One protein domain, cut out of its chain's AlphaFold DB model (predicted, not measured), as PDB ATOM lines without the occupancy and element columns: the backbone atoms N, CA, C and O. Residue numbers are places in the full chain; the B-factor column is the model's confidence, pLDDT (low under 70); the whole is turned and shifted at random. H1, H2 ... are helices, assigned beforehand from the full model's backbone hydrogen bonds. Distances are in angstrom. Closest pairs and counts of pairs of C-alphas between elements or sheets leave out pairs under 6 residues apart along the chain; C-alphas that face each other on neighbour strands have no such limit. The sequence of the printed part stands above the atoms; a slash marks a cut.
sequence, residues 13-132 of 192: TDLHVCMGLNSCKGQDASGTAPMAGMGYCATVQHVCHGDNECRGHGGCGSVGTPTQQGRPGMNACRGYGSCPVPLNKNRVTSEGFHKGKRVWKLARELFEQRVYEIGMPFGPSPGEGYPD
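Overview. This is residues 13 to 132 of the 192 residues of an uncharacterized protein of Candidatus Entotheonella gemina (UniProt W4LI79). Little of this model is regular: one longer helix, H2, lies along one side of a body of loops, and H1, a short turn of helix, sits among the loops off to the side of the first turn of H2, only just apart from it. After H2 the last residues, 118 to 132, fold back past it. The printed part has 120 residues with two named helices, H1 then H2, and no named strand; the class is all helix, with 19 residues in named elements. It is compact, with a radius of gyration of the C-alphas of 12.8 A, and spans 35 by 29 by 25 A.

Arrangement. Begin at H2, residues 103 to 117, where every O i to N i+4 pair is within hydrogen-bond range. H1, residues 66 to 69, is too short for such a pair; its one O i to N i+3 pair is within range. The two are only just apart, with closest C-alphas 8.4 A apart.

Along the chain. Find C-alpha 103 at (-27.914, 110.670, -25.099); from there H2 runs 21.2 A to C-alpha 117 at (-21.102, 108.779, -5.120). H1 begins at C-alpha 66, (-35.843, 100.754, -22.745), and measures 5.0 A.

Size, cuts and confidence. The C-alphas farthest apart, of Thr 32 and Gly 96, are 36.1 A apart. The printed part has no cut, and the 33-residue link from H1 to H2 is long. Mean pLDDT of the printed part is 70.6; look for values under 70 in residues 41 to 65 and 73 to 86, among others.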
ATOM      1  N   THR A  13      -7.315 102.521 -16.404       54.38
ATOM      2  CA  THR A  13      -7.305 103.003 -17.783       54.38
ATOM      3  C   THR A  13      -8.713 102.806 -18.339       54.38
ATOM      4  O   THR A  13      -8.974 101.932 -19.161       54.38
ATOM      5  N   ASP A  14      -9.662 103.575 -17.801       58.84
ATOM      6  CA  ASP A  14     -11.057 103.518 -18.190       58.84
ATOM      7  C   ASP A  14     -11.124 103.985 -19.636       58.84
ATOM      8  O   ASP A  14     -10.820 105.142 -19.966       58.84
ATOM      9  N   LEU A  15     -11.508 103.068 -20.525       61.59
ATOM     10  CA  LEU A  15     -11.880 103.498 -21.852       61.59
ATOM     11  C   LEU A  15     -13.226 104.220 -21.715       61.59
ATOM     12  O   LEU A  15     -14.105 103.829 -20.950       61.59
ATOM     13  N   HIS A  16     -13.380 105.354 -22.381       67.00
ATOM     14  CA  HIS A  16     -14.572 106.179 -22.210       67.00
ATOM     15  C   HIS A  16     -15.166 106.528 -23.562       67.00
ATOM     16  O   HIS A  16     -14.472 106.670 -24.568       67.00
ATOM     17  N   VAL A  17     -16.494 106.604 -23.574       66.25
ATOM     18  CA  VAL A  17     -17.324 106.588 -24.787       66.25
ATOM     19  C   VAL A  17     -17.561 107.969 -25.393       66.25
ATOM     20  O   VAL A  17     -18.196 108.089 -26.436       66.25
ATOM     21  N   CYS A  18     -17.127 109.044 -24.739       68.81
ATOM     22  CA  CYS A  18     -17.245 110.385 -25.297       68.81
ATOM     23  C   CYS A  18     -16.396 111.394 -24.531       68.81
ATOM     24  O   CYS A  18     -16.059 111.182 -23.368       68.81
ATOM     25  N   MET A  19     -16.155 112.536 -25.174       76.31
ATOM     26  CA  MET A  19     -15.744 113.777 -24.526       76.31
ATOM     27  C   MET A  19     -16.468 113.982 -23.187       76.31
ATOM     28  O   MET A  19     -17.691 113.837 -23.101       76.31
ATOM     29  N   GLY A  20     -15.690 114.334 -22.166       75.31
ATOM     30  CA  GLY A  20     -16.171 114.664 -20.835       75.31
ATOM     31  C   GLY A  20     -16.603 113.469 -19.986       75.31
ATOM     32  O   GLY A  20     -17.264 113.686 -18.975       75.31
ATOM     33  N   LEU A  21     -16.260 112.234 -20.375       76.44
ATOM     34  CA  LEU A  21     -16.597 111.007 -19.634       76.44
ATOM     35  C   LEU A  21     -15.358 110.206 -19.193       76.44
ATOM     36  O   LEU A  21     -15.480 109.037 -18.841       76.44
ATOM     37  N   ASN A  22     -14.167 110.806 -19.237       78.62
ATOM     38  CA  ASN A  22     -12.929 110.185 -18.763       78.62
ATOM     39  C   ASN A  22     -12.906 110.109 -17.229       78.62
ATOM     40  O   ASN A  22     -13.296 111.065 -16.551       78.62
ATOM     41  N   SER A  23     -12.389 109.012 -16.681       75.94
ATOM     42  CA  SER A  23     -12.432 108.758 -15.238       75.94
ATOM     43  C   SER A  23     -11.314 109.430 -14.449       75.94
ATOM     44  O   SER A  23     -11.493 109.682 -13.263       75.94
ATOM     45  N   CYS A  24     -10.169 109.746 -15.058       72.81
ATOM     46  CA  CYS A  24      -9.055 110.412 -14.374       72.81
ATOM     47  C   CYS A  24      -8.269 111.365 -15.291       72.81
ATOM     48  O   CYS A  24      -8.518 111.482 -16.494       72.81
ATOM     49  N   LYS A  25      -7.312 112.077 -14.681       79.88
ATOM     50  CA  LYS A  25      -6.332 112.925 -15.373       79.88
ATOM     51  C   LYS A  25      -5.551 112.108 -16.405       79.88
ATOM     52  O   LYS A  25      -5.143 110.991 -16.119       79.88
ATOM     53  N   GLY A  26      -5.326 112.692 -17.577       72.12
ATOM     54  CA  GLY A  26      -4.560 112.085 -18.663       72.12
ATOM     55  C   GLY A  26      -5.259 110.908 -19.341       72.12
ATOM     56  O   GLY A  26      -4.623 110.197 -20.107       72.12
ATOM     57  N   GLN A  27      -6.547 110.686 -19.071       72.56
ATOM     58  CA  GLN A  27      -7.292 109.562 -19.639       72.56
ATOM     59  C   GLN A  27      -8.179 109.946 -20.821       72.56
ATOM     60  O   GLN A  27      -9.130 109.230 -21.084       72.56
ATOM     61  N   ASP A  28      -7.918 111.051 -21.523       69.06
ATOM     62  CA  ASP A  28      -8.509 111.313 -22.844       69.06
ATOM     63  C   ASP A  28      -7.630 110.765 -23.975       69.06
ATOM     64  O   ASP A  28      -6.495 110.353 -23.747       69.06
ATOM     65  N   ALA A  29      -8.141 110.761 -25.210       67.44
ATOM     66  CA  ALA A  29      -7.395 110.238 -26.361       67.44
ATOM     67  C   ALA A  29      -6.026 110.908 -26.593       67.44
ATOM     68  O   ALA A  29      -5.142 110.298 -27.188       67.44
ATOM     69  N   SER A  30      -5.846 112.152 -26.140       68.25
ATOM     70  CA  SER A  30      -4.584 112.891 -26.227       68.25
ATOM     71  C   SER A  30      -3.690 112.746 -24.992       68.25
ATOM     72  O   SER A  30      -2.562 113.229 -25.015       68.25
ATOM     73  N   GLY A  31      -4.149 112.099 -23.917       72.50
ATOM     74  CA  GLY A  31      -3.391 111.961 -22.671       72.50
ATOM     75  C   GLY A  31      -3.248 113.260 -21.865       72.50
ATOM     76  O   GLY A  31      -2.406 113.361 -20.975       72.50
ATOM     77  N   THR A  32      -4.050 114.279 -22.173       77.56
ATOM     78  CA  THR A  32      -3.927 115.657 -21.678       77.56
ATOM     79  C   THR A  32      -5.038 116.091 -20.728       77.56
ATOM     80  O   THR A  32      -4.943 117.182 -20.166       77.56
ATOM     81  N   ALA A  33      -6.090 115.284 -20.537       76.31
ATOM     82  CA  ALA A  33      -7.234 115.653 -19.702       76.31
ATOM     83  C   ALA A  33      -6.778 116.134 -18.309       76.31
ATOM     84  O   ALA A  33      -6.130 115.364 -17.598       76.31
ATOM     85  N   PRO A  34      -7.122 117.358 -17.865       80.44
ATOM     86  CA  PRO A  34      -6.652 117.883 -16.579       80.44
ATOM     87  C   PRO A  34      -7.130 117.066 -15.372       80.44
ATOM     88  O   PRO A  34      -6.411 116.939 -14.380       80.44
ATOM     89  N   MET A  35      -8.340 116.510 -15.466       81.88
ATOM     90  CA  MET A  35      -8.991 115.698 -14.438       81.88
ATOM     91  C   MET A  35     -10.156 114.892 -15.033       81.88
ATOM     92  O   MET A  35     -10.434 114.975 -16.234       81.88
ATOM     93  N   ALA A  36     -10.844 114.124 -14.185       83.19
ATOM     94  CA  ALA A  36     -12.058 113.402 -14.551       83.19
ATOM     95  C   ALA A  36     -13.112 114.348 -15.156       83.19
ATOM     96  O   ALA A  36     -13.333 115.453 -14.658       83.19
ATOM     97  N   GLY A  37     -13.756 113.920 -16.237       79.56
ATOM     98  CA  GLY A  37     -14.818 114.675 -16.900       79.56
ATOM     99  C   GLY A  37     -14.368 115.851 -17.777       79.56
ATOM    100  O   GLY A  37     -15.230 116.559 -18.291       79.56
ATOM    101  N   MET A  38     -13.064 116.068 -17.980       82.50
ATOM    102  CA  MET A  38     -12.520 117.169 -18.802       82.50
ATOM    103  C   MET A  38     -11.820 116.710 -20.092       82.50
ATOM    104  O   MET A  38     -11.136 117.491 -20.747       82.50
ATOM    105  N   GLY A  39     -11.945 115.436 -20.450       76.06
ATOM    106  CA  GLY A  39     -11.307 114.852 -21.621       76.06
ATOM    107  C   GLY A  39     -11.968 115.265 -22.928       76.06
ATOM    108  O   GLY A  39     -13.195 115.267 -23.026       76.06
ATOM    109  N   TYR A  40     -11.173 115.573 -23.953       71.00
ATOM    110  CA  TYR A  40     -11.699 116.055 -25.236       71.00
ATOM    111  C   TYR A  40     -12.267 114.954 -26.137       71.00
ATOM    112  O   TYR A  40     -12.995 115.250 -27.083       71.00
ATOM    113  N   CYS A  41     -11.951 113.685 -25.874       65.06
ATOM    114  CA  CYS A  41     -12.244 112.613 -26.815       65.06
ATOM    115  C   CYS A  41     -12.294 111.232 -26.165       65.06
ATOM    116  O   CYS A  41     -11.428 110.919 -25.355       65.06
ATOM    117  N   ALA A  42     -13.227 110.401 -26.645       68.25
ATOM    118  CA  ALA A  42     -13.311 108.970 -26.368       68.25
ATOM    119  C   ALA A  42     -12.002 108.218 -26.672       68.25
ATOM    120  O   ALA A  42     -11.337 108.488 -27.670       68.25
ATOM    121  N   THR A  43     -11.663 107.224 -25.857       64.44
ATOM    122  CA  THR A  43     -10.480 106.358 -26.059       64.44
ATOM    123  C   THR A  43     -10.794 105.036 -26.757       64.44
ATOM    124  O   THR A  43      -9.879 104.306 -27.122       64.44
ATOM    125  N   VAL A  44     -12.074 104.740 -26.989       63.31
ATOM    126  CA  VAL A  44     -12.560 103.597 -27.780       63.31
ATOM    127  C   VAL A  44     -13.381 104.080 -28.962       63.31
ATOM    128  O   VAL A  44     -13.923 105.176 -28.921       63.31
ATOM    129  N   GLN A  45     -13.474 103.265 -30.013       64.12
ATOM    130  CA  GLN A  45     -14.311 103.520 -31.189       64.12
ATOM    131  C   GLN A  45     -14.957 102.204 -31.628       64.12
ATOM    132  O   GLN A  45     -14.266 101.203 -31.799       64.12
ATOM    133  N   HIS A  46     -16.274 102.202 -31.807       58.06
ATOM    134  CA  HIS A  46     -17.014 101.098 -32.419       58.06
ATOM    135  C   HIS A  46     -18.332 101.628 -32.985       58.06
ATOM    136  O   HIS A  46     -18.790 102.699 -32.589       58.06
ATOM    137  N   VAL A  47     -18.920 100.901 -33.937       53.91
ATOM    138  CA  VAL A  47     -19.946 101.458 -34.837       53.91
ATOM    139  C   VAL A  47     -21.369 101.173 -34.370       53.91
ATOM    140  O   VAL A  47     -22.259 101.968 -34.657       53.91
ATOM    141  N   CYS A  48     -21.627 100.076 -33.650       53.47
ATOM    142  CA  CYS A  48     -22.991  99.767 -33.220       53.47
ATOM    143  C   CYS A  48     -23.079  98.649 -32.167       53.47
ATOM    144  O   CYS A  48     -22.106  98.321 -31.486       53.47
ATOM    145  N   HIS A  49     -24.303  98.143 -31.991       50.91
ATOM    146  CA  HIS A  49     -24.756  97.324 -30.887       50.91
ATOM    147  C   HIS A  49     -24.000  96.001 -30.758       50.91
ATOM    148  O   HIS A  49     -24.053  95.170 -31.653       50.91
ATOM    149  N   GLY A  50     -23.378  95.763 -29.605       52.41
ATOM    150  CA  GLY A  50     -22.664  94.516 -29.314       52.41
ATOM    151  C   GLY A  50     -21.206  94.458 -29.778       52.41
ATOM    152  O   GLY A  50     -20.494  93.550 -29.369       52.41
ATOM    153  N   ASP A  51     -20.723  95.467 -30.503       56.78
ATOM    154  CA  ASP A  51     -19.317  95.553 -30.932       56.78
ATOM    155  C   ASP A  51     -18.405  96.241 -29.904       56.78
ATOM    156  O   ASP A  51     -17.283  96.634 -30.222       56.78
ATOM    157  N   ASN A  52     -18.857  96.425 -28.660       56.97
ATOM    158  CA  ASN A  52     -17.954  96.921 -27.629       56.97
ATOM    159  C   ASN A  52     -17.022  95.821 -27.130       56.97
ATOM    160  O   ASN A  52     -17.376  94.643 -27.055       56.97
ATOM    161  N   GLU A  53     -15.823  96.234 -26.739       56.75
ATOM    162  CA  GLU A  53     -14.787  95.318 -26.275       56.75
ATOM    163  C   GLU A  53     -14.711  95.226 -24.746       56.75
ATOM    164  O   GLU A  53     -14.085  94.299 -24.232       56.75
ATOM    165  N   CYS A  54     -15.374  96.120 -23.991       50.47
ATOM    166  CA  CYS A  54     -15.381  96.041 -22.523       50.47
ATOM    167  C   CYS A  54     -16.631  96.634 -21.835       50.47
ATOM    168  O   CYS A  54     -17.464  97.306 -22.443       50.47
ATOM    169  N   ARG A  55     -16.738  96.356 -20.525       57.88
ATOM    170  CA  ARG A  55     -17.704  96.939 -19.574       57.88
ATOM    171  C   ARG A  55     -17.478  98.449 -19.441       57.88
ATOM    172  O   ARG A  55     -16.338  98.883 -19.436       57.88
ATOM    173  N   GLY A  56     -18.549  99.228 -19.300       59.81
ATOM    174  CA  GLY A  56     -18.496 100.695 -19.329       59.81
ATOM    175  C   GLY A  56     -18.424 101.296 -20.742       59.81
ATOM    176  O   GLY A  56     -18.631 102.498 -20.903       59.81
ATOM    177  N   HIS A  57     -18.197 100.476 -21.775       57.47
ATOM    178  CA  HIS A  57     -18.206 100.879 -23.178       57.47
ATOM    179  C   HIS A  57     -19.510 100.461 -23.848       57.47
ATOM    180  O   HIS A  57     -19.747  99.287 -24.086       57.47
ATOM    181  N   GLY A  58     -20.358 101.412 -24.215       53.47
ATOM    182  CA  GLY A  58     -21.613 101.120 -24.894       53.47
ATOM    183  C   GLY A  58     -22.798 100.942 -23.946       53.47
ATOM    184  O   GLY A  58     -22.693 100.732 -22.746       53.47
ATOM    185  N   GLY A  59     -23.967 101.142 -24.529       54.81
ATOM    186  CA  GLY A  59     -25.204 101.489 -23.846       54.81
ATOM    187  C   GLY A  59     -25.633 102.771 -24.523       54.81
ATOM    188  O   GLY A  59     -25.035 103.820 -24.309       54.81
ATOM    189  N   CYS A  60     -26.528 102.653 -25.490       52.88
ATOM    190  CA  CYS A  60     -26.995 103.789 -26.256       52.88
ATOM    191  C   CYS A  60     -28.298 104.189 -25.655       52.88
ATOM    192  O   CYS A  60     -29.261 103.431 -25.724       52.88
ATOM    193  N   GLY A  61     -28.333 105.414 -25.166       52.84
ATOM    194  CA  GLY A  61     -29.599 106.073 -24.981       52.84
ATOM    195  C   GLY A  61     -30.450 106.005 -26.247       52.84
ATOM    196  O   GLY A  61     -31.648 105.917 -26.099       52.84
ATOM    197  N   SER A  62     -29.884 105.966 -27.469       51.53
ATOM    198  CA  SER A  62     -30.663 106.111 -28.711       51.53
ATOM    199  C   SER A  62     -31.466 104.914 -29.180       51.53
ATOM    200  O   SER A  62     -32.561 105.135 -29.673       51.53
ATOM    201  N   VAL A  63     -30.961 103.684 -29.109       55.88
ATOM    202  CA  VAL A  63     -31.633 102.498 -29.679       55.88
ATOM    203  C   VAL A  63     -31.371 101.263 -28.816       55.88
ATOM    204  O   VAL A  63     -30.395 101.219 -28.065       55.88
ATOM    205  N   GLY A  64     -32.244 100.258 -28.897       62.75
ATOM    206  CA  GLY A  64     -32.227  99.059 -28.046       62.75
ATOM    207  C   GLY A  64     -33.426  98.997 -27.097       62.75
ATOM    208  O   GLY A  64     -34.388  99.748 -27.247       62.75
ATOM    209  N   THR A  65     -33.391  98.108 -26.108       68.00
ATOM    210  CA  THR A  65     -34.465  98.005 -25.103       68.00
ATOM    211  C   THR A  65     -34.537  99.267 -24.228       68.00
ATOM    212  O   THR A  65     -33.508  99.907 -23.999       68.00
ATOM    213  N   PRO A  66     -35.707  99.612 -23.657       70.62
ATOM    214  CA  PRO A  66     -35.843 100.754 -22.745       70.62
ATOM    215  C   PRO A  66     -34.812 100.770 -21.605       70.62
ATOM    216  O   PRO A  66     -34.299 101.822 -21.231       70.62
ATOM    217  N   THR A  67     -34.453  99.597 -21.084       70.19
ATOM    218  CA  THR A  67     -33.444  99.445 -20.028       70.19
ATOM    219  C   THR A  67     -32.031  99.767 -20.518       70.19
ATOM    220  O   THR A  67     -31.261 100.391 -19.788       70.19
ATOM    221  N   GLN A  68     -31.685  99.389 -21.754       64.25
ATOM    222  CA  GLN A  68     -30.402  99.745 -22.375       64.25
ATOM    223  C   GLN A  68     -30.333 101.246 -22.696       64.25
ATOM    224  O   GLN A  68     -29.279 101.860 -22.527       64.25
ATOM    225  N   GLN A  69     -31.466 101.836 -23.089       69.56
ATOM    226  CA  GLN A  69     -31.587 103.267 -23.375       69.56
ATOM    227  C   GLN A  69     -31.543 104.149 -22.118       69.56
ATOM    228  O   GLN A  69     -31.119 105.301 -22.169       69.56
ATOM    229  N   GLY A  70     -31.914 103.615 -20.956       69.19
ATOM    230  CA  GLY A  70     -31.862 104.361 -19.697       69.19
ATOM    231  C   GLY A  70     -30.461 104.549 -19.110       69.19
ATOM    232  O   GLY A  70     -30.319 105.292 -18.145       69.19
ATOM    233  N   ARG A  71     -29.430 103.864 -19.625       70.50
ATOM    234  CA  ARG A  71     -28.106 103.812 -18.975       70.50
ATOM    235  C   ARG A  71     -26.946 103.953 -19.970       70.50
ATOM    236  O   ARG A  71     -26.135 103.028 -20.101       70.50
ATOM    237  N   PRO A  72     -26.856 105.075 -20.706       70.75
ATOM    238  CA  PRO A  72     -25.785 105.256 -21.668       70.75
ATOM    239  C   PRO A  72     -24.398 105.282 -21.018       70.75
ATOM    240  O   PRO A  72     -24.215 105.887 -19.966       70.75
ATOM    241  N   GLY A  73     -23.421 104.609 -21.637       66.38
ATOM    242  CA  GLY A  73     -22.056 104.493 -21.093       66.38
ATOM    243  C   GLY A  73     -21.946 103.641 -19.816       66.38
ATOM    244  O   GLY A  73     -21.001 103.789 -19.041       66.38
ATOM    245  N   MET A  74     -22.934 102.777 -19.547       68.44
ATOM    246  CA  MET A  74     -22.977 101.937 -18.344       68.44
ATOM    247  C   MET A  74     -23.310 100.463 -18.626       68.44
ATOM    248  O   MET A  74     -24.002  99.823 -17.828       68.44
ATOM    249  N   ASN A  75     -22.858  99.882 -19.737       64.06
ATOM    250  CA  ASN A  75     -23.028  98.443 -19.932       64.06
ATOM    251  C   ASN A  75     -22.293  97.618 -18.876       64.06
ATOM    252  O   ASN A  75     -21.200  97.955 -18.425       64.06
ATOM    253  N   ALA A  76     -22.905  96.489 -18.523       57.91
ATOM    254  CA  ALA A  76     -22.378  95.566 -17.529       57.91
ATOM    255  C   ALA A  76     -21.239  94.676 -18.062       57.91
ATOM    256  O   ALA A  76     -20.391  94.278 -17.269       57.91
ATOM    257  N   CYS A  77     -21.192  94.395 -19.372       46.47
ATOM    258  CA  CYS A  77     -20.262  93.440 -19.985       46.47
ATOM    259  C   CYS A  77     -19.910  93.805 -21.440       46.47
ATOM    260  O   CYS A  77     -20.662  94.522 -22.106       46.47
ATOM    261  N   ARG A  78     -18.806  93.229 -21.943       52.12
ATOM    262  CA  ARG A  78     -18.479  93.154 -23.380       52.12
ATOM    263  C   ARG A  78     -19.653  92.547 -24.163       52.12
ATOM    264  O   ARG A  78     -20.316  91.652 -23.648       52.12
ATOM    265  N   GLY A  79     -19.906  93.000 -25.385       51.72
ATOM    266  CA  GLY A  79     -21.032  92.549 -26.201       51.72
ATOM    267  C   GLY A  79     -22.372  93.223 -25.883       51.72
ATOM    268  O   GLY A  79     -23.373  92.922 -26.530       51.72
ATOM    269  N   TYR A  80     -22.427  94.143 -24.910       49.94
ATOM    270  CA  TYR A  80     -23.672  94.804 -24.494       49.94
ATOM    271  C   TYR A  80     -23.586  96.306 -24.641       49.94
ATOM    272  O   TYR A  80     -22.854  96.942 -23.907       49.94
ATOM    273  N   GLY A  81     -24.368  96.906 -25.518       54.16
ATOM    274  CA  GLY A  81     -24.364  98.350 -25.733       54.16
ATOM    275  C   GLY A  81     -24.845  98.637 -27.136       54.16
ATOM    276  O   GLY A  81     -24.841  97.709 -27.924       54.16
ATOM    277  N   SER A  82     -25.305  99.852 -27.442       54.00
ATOM    278  CA  SER A  82     -26.148 100.055 -28.631       54.00
ATOM    279  C   SER A  82     -25.824 101.269 -29.522       54.00
ATOM    280  O   SER A  82     -26.690 101.714 -30.261       54.00
ATOM    281  N   CYS A  83     -24.635 101.883 -29.421       58.22
ATOM    282  CA  CYS A  83     -24.346 103.195 -30.034       58.22
ATOM    283  C   CYS A  83     -22.969 103.220 -30.705       58.22
ATOM    284  O   CYS A  83     -22.059 102.568 -30.184       58.22
ATOM    285  N   PRO A  84     -22.792 104.037 -31.759       59.50
ATOM    286  CA  PRO A  84     -21.472 104.445 -32.193       59.50
ATOM    287  C   PRO A  84     -20.793 105.288 -31.108       59.50
ATOM    288  O   PRO A  84     -21.442 106.073 -30.410       59.50
ATOM    289  N   VAL A  85     -19.487 105.102 -30.966       64.75
ATOM    290  CA  VAL A  85     -18.608 105.926 -30.139       64.75
ATOM    291  C   VAL A  85     -17.723 106.741 -31.086       64.75
ATOM    292  O   VAL A  85     -17.075 106.124 -31.935       64.75
ATOM    293  N   PRO A  86     -17.652 108.082 -30.959       66.25
ATOM    294  CA  PRO A  86     -18.162 108.925 -29.866       66.25
ATOM    295  C   PRO A  86     -19.676 109.226 -29.915       66.25
ATOM    296  O   PRO A  86     -20.330 109.074 -30.941       66.25
ATOM    297  N   LEU A  87     -20.238 109.686 -28.787       73.19
ATOM    298  CA  LEU A  87     -21.639 110.124 -28.704       73.19
ATOM    299  C   LEU A  87     -21.831 111.513 -29.335       73.19
ATOM    300  O   LEU A  87     -21.285 112.504 -28.841       73.19
ATOM    301  N   ASN A  88     -22.670 111.610 -30.367       75.62
ATOM    302  CA  ASN A  88     -22.936 112.899 -31.005       75.62
ATOM    303  C   ASN A  88     -23.929 113.787 -30.231       75.62
ATOM    304  O   ASN A  88     -24.760 113.315 -29.448       75.62
ATOM    305  N   LYS A  89     -23.885 115.089 -30.523       79.56
ATOM    306  CA  LYS A  89     -24.645 116.159 -29.865       79.56
ATOM    307  C   LYS A  89     -26.165 116.059 -30.037       79.56
ATOM    308  O   LYS A  89     -26.907 116.346 -29.089       79.56
ATOM    309  N   ASN A  90     -26.654 115.700 -31.227       77.94
ATOM    310  CA  ASN A  90     -28.097 115.631 -31.500       77.94
ATOM    311  C   ASN A  90     -28.673 114.212 -31.429       77.94
ATOM    312  O   ASN A  90     -29.853 114.008 -31.714       77.94
ATOM    313  N   ARG A  91     -27.886 113.230 -30.986       75.81
ATOM    314  CA  ARG A  91     -28.390 111.878 -30.726       75.81
ATOM    315  C   ARG A  91     -29.368 111.902 -29.559       75.81
ATOM    316  O   ARG A  91     -29.010 112.319 -28.457       75.81
ATOM    317  N   VAL A  92     -30.581 111.407 -29.787       79.94
ATOM    318  CA  VAL A  92     -31.640 111.296 -28.772       79.94
ATOM    319  C   VAL A  92     -32.017 109.850 -28.510       79.94
ATOM    320  O   VAL A  92     -31.760 108.988 -29.345       79.94
ATOM    321  N   THR A  93     -32.603 109.598 -27.349       73.81
ATOM    322  CA  THR A  93     -33.260 108.343 -26.960       73.81
ATOM    323  C   THR A  93     -34.537 108.087 -27.760       73.81
ATOM    324  O   THR A  93     -35.392 108.968 -27.865       73.81
ATOM    325  N   SER A  94     -34.688 106.892 -28.334       71.69
ATOM    326  CA  SER A  94     -35.877 106.540 -29.129       71.69
ATOM    327  C   SER A  94     -37.023 106.005 -28.276       71.69
ATOM    328  O   SER A  94     -38.181 106.213 -28.626       71.69
ATOM    329  N   GLU A  95     -36.726 105.364 -27.145       66.38
ATOM    330  CA  GLU A  95     -37.688 104.651 -26.304       66.38
ATOM    331  C   GLU A  95     -37.362 104.749 -24.800       66.38
ATOM    332  O   GLU A  95     -36.273 105.143 -24.381       66.38
ATOM    333  N   GLY A  96     -38.335 104.375 -23.963       76.94
ATOM    334  CA  GLY A  96     -38.205 104.350 -22.501       76.94
ATOM    335  C   GLY A  96     -38.423 105.700 -21.810       76.94
ATOM    336  O   GLY A  96     -38.826 106.684 -22.424       76.94
ATOM    337  N   PHE A  97     -38.154 105.751 -20.498       77.69
ATOM    338  CA  PHE A  97     -38.420 106.932 -19.656       77.69
ATOM    339  C   PHE A  97     -37.693 108.196 -20.133       77.69
ATOM    340  O   PHE A  97     -38.169 109.314 -19.951       77.69
ATOM    341  N   HIS A  98     -36.533 108.021 -20.764       76.81
ATOM    342  CA  HIS A  98     -35.733 109.133 -21.246       76.81
ATOM    343  C   HIS A  98     -36.038 109.519 -22.691       76.81
ATOM    344  O   HIS A  98     -35.318 110.378 -23.178       76.81
ATOM    345  N   LYS A  99     -37.035 108.931 -23.374       79.31
ATOM    346  CA  LYS A  99     -37.357 109.175 -24.797       79.31
ATOM    347  C   LYS A  99     -37.317 110.662 -25.181       79.31
ATOM    348  O   LYS A  99     -37.864 111.513 -24.484       79.31
ATOM    349  N   GLY A 100     -36.642 110.971 -26.288       77.69
ATOM    350  CA  GLY A 100     -36.433 112.326 -26.804       77.69
ATOM    351  C   GLY A 100     -35.318 113.128 -26.120       77.69
ATOM    352  O   GLY A 100     -34.959 114.201 -26.604       77.69
ATOM    353  N   LYS A 101     -34.721 112.637 -25.025       81.31
ATOM    354  CA  LYS A 101     -33.581 113.299 -24.370       81.31
ATOM    355  C   LYS A 101     -32.274 112.998 -25.099       81.31
ATOM    356  O   LYS A 101     -32.072 111.908 -25.632       81.31
ATOM    357  N   ARG A 102     -31.353 113.966 -25.086       83.56
ATOM    358  CA  ARG A 102     -30.016 113.821 -25.680       83.56
ATOM    359  C   ARG A 102     -29.217 112.754 -24.936       83.56
ATOM    360  O   ARG A 102     -29.057 112.842 -23.718       83.56
ATOM    361  N   VAL A 103     -28.664 111.796 -25.672       79.81
ATOM    362  CA  VAL A 103     -27.914 110.670 -25.099       79.81
ATOM    363  C   VAL A 103     -26.669 111.137 -24.368       79.81
ATOM    364  O   VAL A 103     -26.403 110.658 -23.270       79.81
ATOM    365  N   TRP A 104     -25.933 112.092 -24.943       83.31
ATOM    366  CA  TRP A 104     -24.734 112.623 -24.302       83.31
ATOM    367  C   TRP A 104     -25.051 113.285 -22.955       83.31
ATOM    368  O   TRP A 104     -24.357 113.025 -21.978       83.31
ATOM    369  N   LYS A 105     -26.139 114.066 -22.867       87.06
ATOM    370  CA  LYS A 105     -26.538 114.717 -21.606       87.06
ATOM    371  C   LYS A 105     -26.874 113.693 -20.528       87.06
ATOM    372  O   LYS A 105     -26.360 113.793 -19.424       87.06
ATOM    373  N   LEU A 106     -27.640 112.662 -20.884       85.06
ATOM    374  CA  LEU A 106     -27.947 111.570 -19.962       85.06
ATOM    375  C   LEU A 106     -26.679 110.816 -19.522       85.06
ATOM    376  O   LEU A 106     -26.522 110.503 -18.347       85.06
ATOM    377  N   ALA A 107     -25.753 110.546 -20.446       81.38
ATOM    378  CA  ALA A 107     -24.482 109.895 -20.124       81.38
ATOM    379  C   ALA A 107     -23.632 110.745 -19.173       81.38
ATOM    380  O   ALA A 107     -23.019 110.216 -18.247       81.38
ATOM    381  N   ARG A 108     -23.625 112.064 -19.382       86.88
ATOM    382  CA  ARG A 108     -22.914 113.013 -18.534       86.88
ATOM    383  C   ARG A 108     -23.512 113.080 -17.131       86.88
ATOM    384  O   ARG A 108     -22.761 112.958 -16.174       86.88
ATOM    385  N   GLU A 109     -24.831 113.190 -17.007       88.31
ATOM    386  CA  GLU A 109     -25.529 113.177 -15.711       88.31
ATOM    387  C   GLU A 109     -25.203 111.904 -14.909       88.31
ATOM    388  O   GLU A 109     -24.826 111.974 -13.740       88.31
ATOM    389  N   LEU A 110     -25.266 110.734 -15.554       83.44
ATOM    390  CA  LEU A 110     -24.949 109.452 -14.917       83.44
ATOM    391  C   LEU A 110     -23.467 109.321 -14.541       83.44
ATOM    392  O   LEU A 110     -23.137 108.689 -13.533       83.44
ATOM    393  N   PHE A 111     -22.569 109.892 -15.347       83.94
ATOM    394  CA  PHE A 111     -21.150 109.974 -15.017       83.94
ATOM    395  C   PHE A 111     -20.944 110.811 -13.755       83.94
ATOM    396  O   PHE A 111     -20.353 110.300 -12.808       83.94
ATOM    397  N   GLU A 112     -21.475 112.037 -13.726       86.88
ATOM    398  CA  GLU A 112     -21.348 112.974 -12.604       86.88
ATOM    399  C   GLU A 112     -21.898 112.381 -11.307       86.88
ATOM    400  O   GLU A 112     -21.238 112.440 -10.270       86.88
ATOM    401  N   GLN A 113     -23.055 111.718 -11.379       86.44
ATOM    402  CA  GLN A 113     -23.622 111.003 -10.243       86.44
ATOM    403  C   GLN A 113     -22.668 109.916  -9.722       86.44
ATOM    404  O   GLN A 113     -22.402 109.857  -8.524       86.44
ATOM    405  N   ARG A 114     -22.099 109.085 -10.605       80.25
ATOM    406  CA  ARG A 114     -21.183 108.006 -10.203       80.25
ATOM    407  C   ARG A 114     -19.923 108.547  -9.535       80.25
ATOM    408  O   ARG A 114     -19.505 108.016  -8.510       80.25
ATOM    409  N   VAL A 115     -19.292 109.561 -10.128       78.44
ATOM    410  CA  VAL A 115     -18.061 110.138  -9.565       78.44
ATOM    411  C   VAL A 115     -18.340 110.849  -8.239       78.44
ATOM    412  O   VAL A 115     -17.530 110.744  -7.320       78.44
ATOM    413  N   TYR A 116     -19.512 111.475  -8.097       84.88
ATOM    414  CA  TYR A 116     -19.968 112.058  -6.839       84.88
ATOM    415  C   TYR A 116     -20.166 110.994  -5.748       84.88
ATOM    416  O   TYR A 116     -19.634 111.144  -4.651       84.88
ATOM    417  N   GLU A 117     -20.850 109.887  -6.058       82.06
ATOM    418  CA  GLU A 117     -21.102 108.779  -5.120       82.06
ATOM    419  C   GLU A 117     -19.808 108.154  -4.568       82.06
ATOM    420  O   GLU A 117     -19.760 107.750  -3.409       82.06
ATOM    421  N   ILE A 118     -18.736 108.109  -5.367       78.81
ATOM    422  CA  ILE A 118     -17.422 107.590  -4.941       78.81
ATOM    423  C   ILE A 118     -16.494 108.668  -4.352       78.81
ATOM    424  O   ILE A 118     -15.320 108.388  -4.088       78.81
ATOM    425  N   GLY A 119     -16.979 109.903  -4.180       79.69
ATOM    426  CA  GLY A 119     -16.211 111.029  -3.640       79.69
ATOM    427  C   GLY A 119     -15.045 111.477  -4.529       79.69
ATOM    428  O   GLY A 119     -14.019 111.934  -4.022       79.69
ATOM    429  N   MET A 120     -15.152 111.299  -5.848       79.75
ATOM    430  CA  MET A 120     -14.122 111.686  -6.810       79.75
ATOM    431  C   MET A 120     -14.418 113.081  -7.388       79.75
ATOM    432  O   MET A 120     -15.519 113.311  -7.888       79.75
ATOM    433  N   PRO A 121     -13.449 114.018  -7.370       83.75
ATOM    434  CA  PRO A 121     -13.634 115.324  -7.988       83.75
ATOM    435  C   PRO A 121     -13.661 115.202  -9.517       83.75
ATOM    436  O   PRO A 121     -12.845 114.492 -10.107       83.75
ATOM    437  N   PHE A 122     -14.557 115.948 -10.159       85.25
ATOM    438  CA  PHE A 122     -14.682 116.034 -11.614       85.25
ATOM    439  C   PHE A 122     -14.835 117.493 -12.057       85.25
ATOM    440  O   PHE A 122     -15.282 118.341 -11.285       85.25
ATOM    441  N   GLY A 123     -14.426 117.786 -13.291       86.50
ATOM    442  CA  GLY A 123     -14.497 119.121 -13.888       86.50
ATOM    443  C   GLY A 123     -15.590 119.242 -14.957       86.50
ATOM    444  O   GLY A 123     -16.225 118.243 -15.316       86.50
ATOM    445  N   PRO A 124     -15.824 120.453 -15.491       88.50
ATOM    446  CA  PRO A 124     -16.811 120.672 -16.544       88.50
ATOM    447  C   PRO A 124     -16.415 119.958 -17.841       88.50
ATOM    448  O   PRO A 124     -15.237 119.885 -18.189       88.50
ATOM    449  N   SER A 125     -17.408 119.455 -18.579       85.50
ATOM    450  CA  SER A 125     -17.163 118.894 -19.911       85.50
ATOM    451  C   SER A 125     -16.616 119.962 -20.863       85.50
ATOM    452  O   SER A 125     -17.129 121.084 -20.846       85.50
ATOM    453  N   PRO A 126     -15.679 119.624 -21.768       80.44
ATOM    454  CA  PRO A 126     -15.257 120.534 -22.834       80.44
ATOM    455  C   PRO A 126     -16.364 120.871 -23.850       80.44
ATOM    456  O   PRO A 126     -16.226 121.820 -24.617       80.44
ATOM    457  N   GLY A 127     -17.458 120.102 -23.873       83.62
ATOM    458  CA  GLY A 127     -18.582 120.300 -24.787       83.62
ATOM    459  C   GLY A 127     -19.770 119.383 -24.494       83.62
ATOM    460  O   GLY A 127     -19.741 118.604 -23.547       83.62
ATOM    461  N   GLU A 128     -20.819 119.462 -25.315       83.50
ATOM    462  CA  GLU A 128     -22.077 118.710 -25.131       83.50
ATOM    463  C   GLU A 128     -22.220 117.499 -26.076       83.50
ATOM    464  O   GLU A 128     -23.313 117.185 -26.555       83.50
ATOM    465  N   GLY A 129     -21.105 116.837 -26.371       75.31
ATOM    466  CA  GLY A 129     -21.031 115.724 -27.318       75.31
ATOM    467  C   GLY A 129     -20.351 116.100 -28.629       75.31
ATOM    468  O   GLY A 129     -20.016 117.261 -28.876       75.31
ATOM    469  N   TYR A 130     -20.108 115.090 -29.458       73.44
ATOM    470  CA  TYR A 130     -19.387 115.258 -30.714       73.44
ATOM    471  C   TYR A 130     -20.268 115.930 -31.790       73.44
ATOM    472  O   TYR A 130     -21.469 115.642 -31.841       73.44
ATOM    473  N   PRO A 131     -19.735 116.836 -32.632       74.38
ATOM    474  CA  PRO A 131     -20.514 117.445 -33.711       74.38
ATOM    475  C   PRO A 131     -21.029 116.395 -34.710       74.38
ATOM    476  O   PRO A 131     -20.305 115.473 -35.070       74.38
ATOM    477  N   ASP A 132     -22.290 116.514 -35.139       69.44
ATOM    478  CA  ASP A 132     -22.923 115.543 -36.052       69.44
ATOM    479  C   ASP A 132     -22.441 115.667 -37.508       69.44
ATOM    480  O   ASP A 132     -22.638 114.752 -38.302       69.44
TER     481      ASP A 132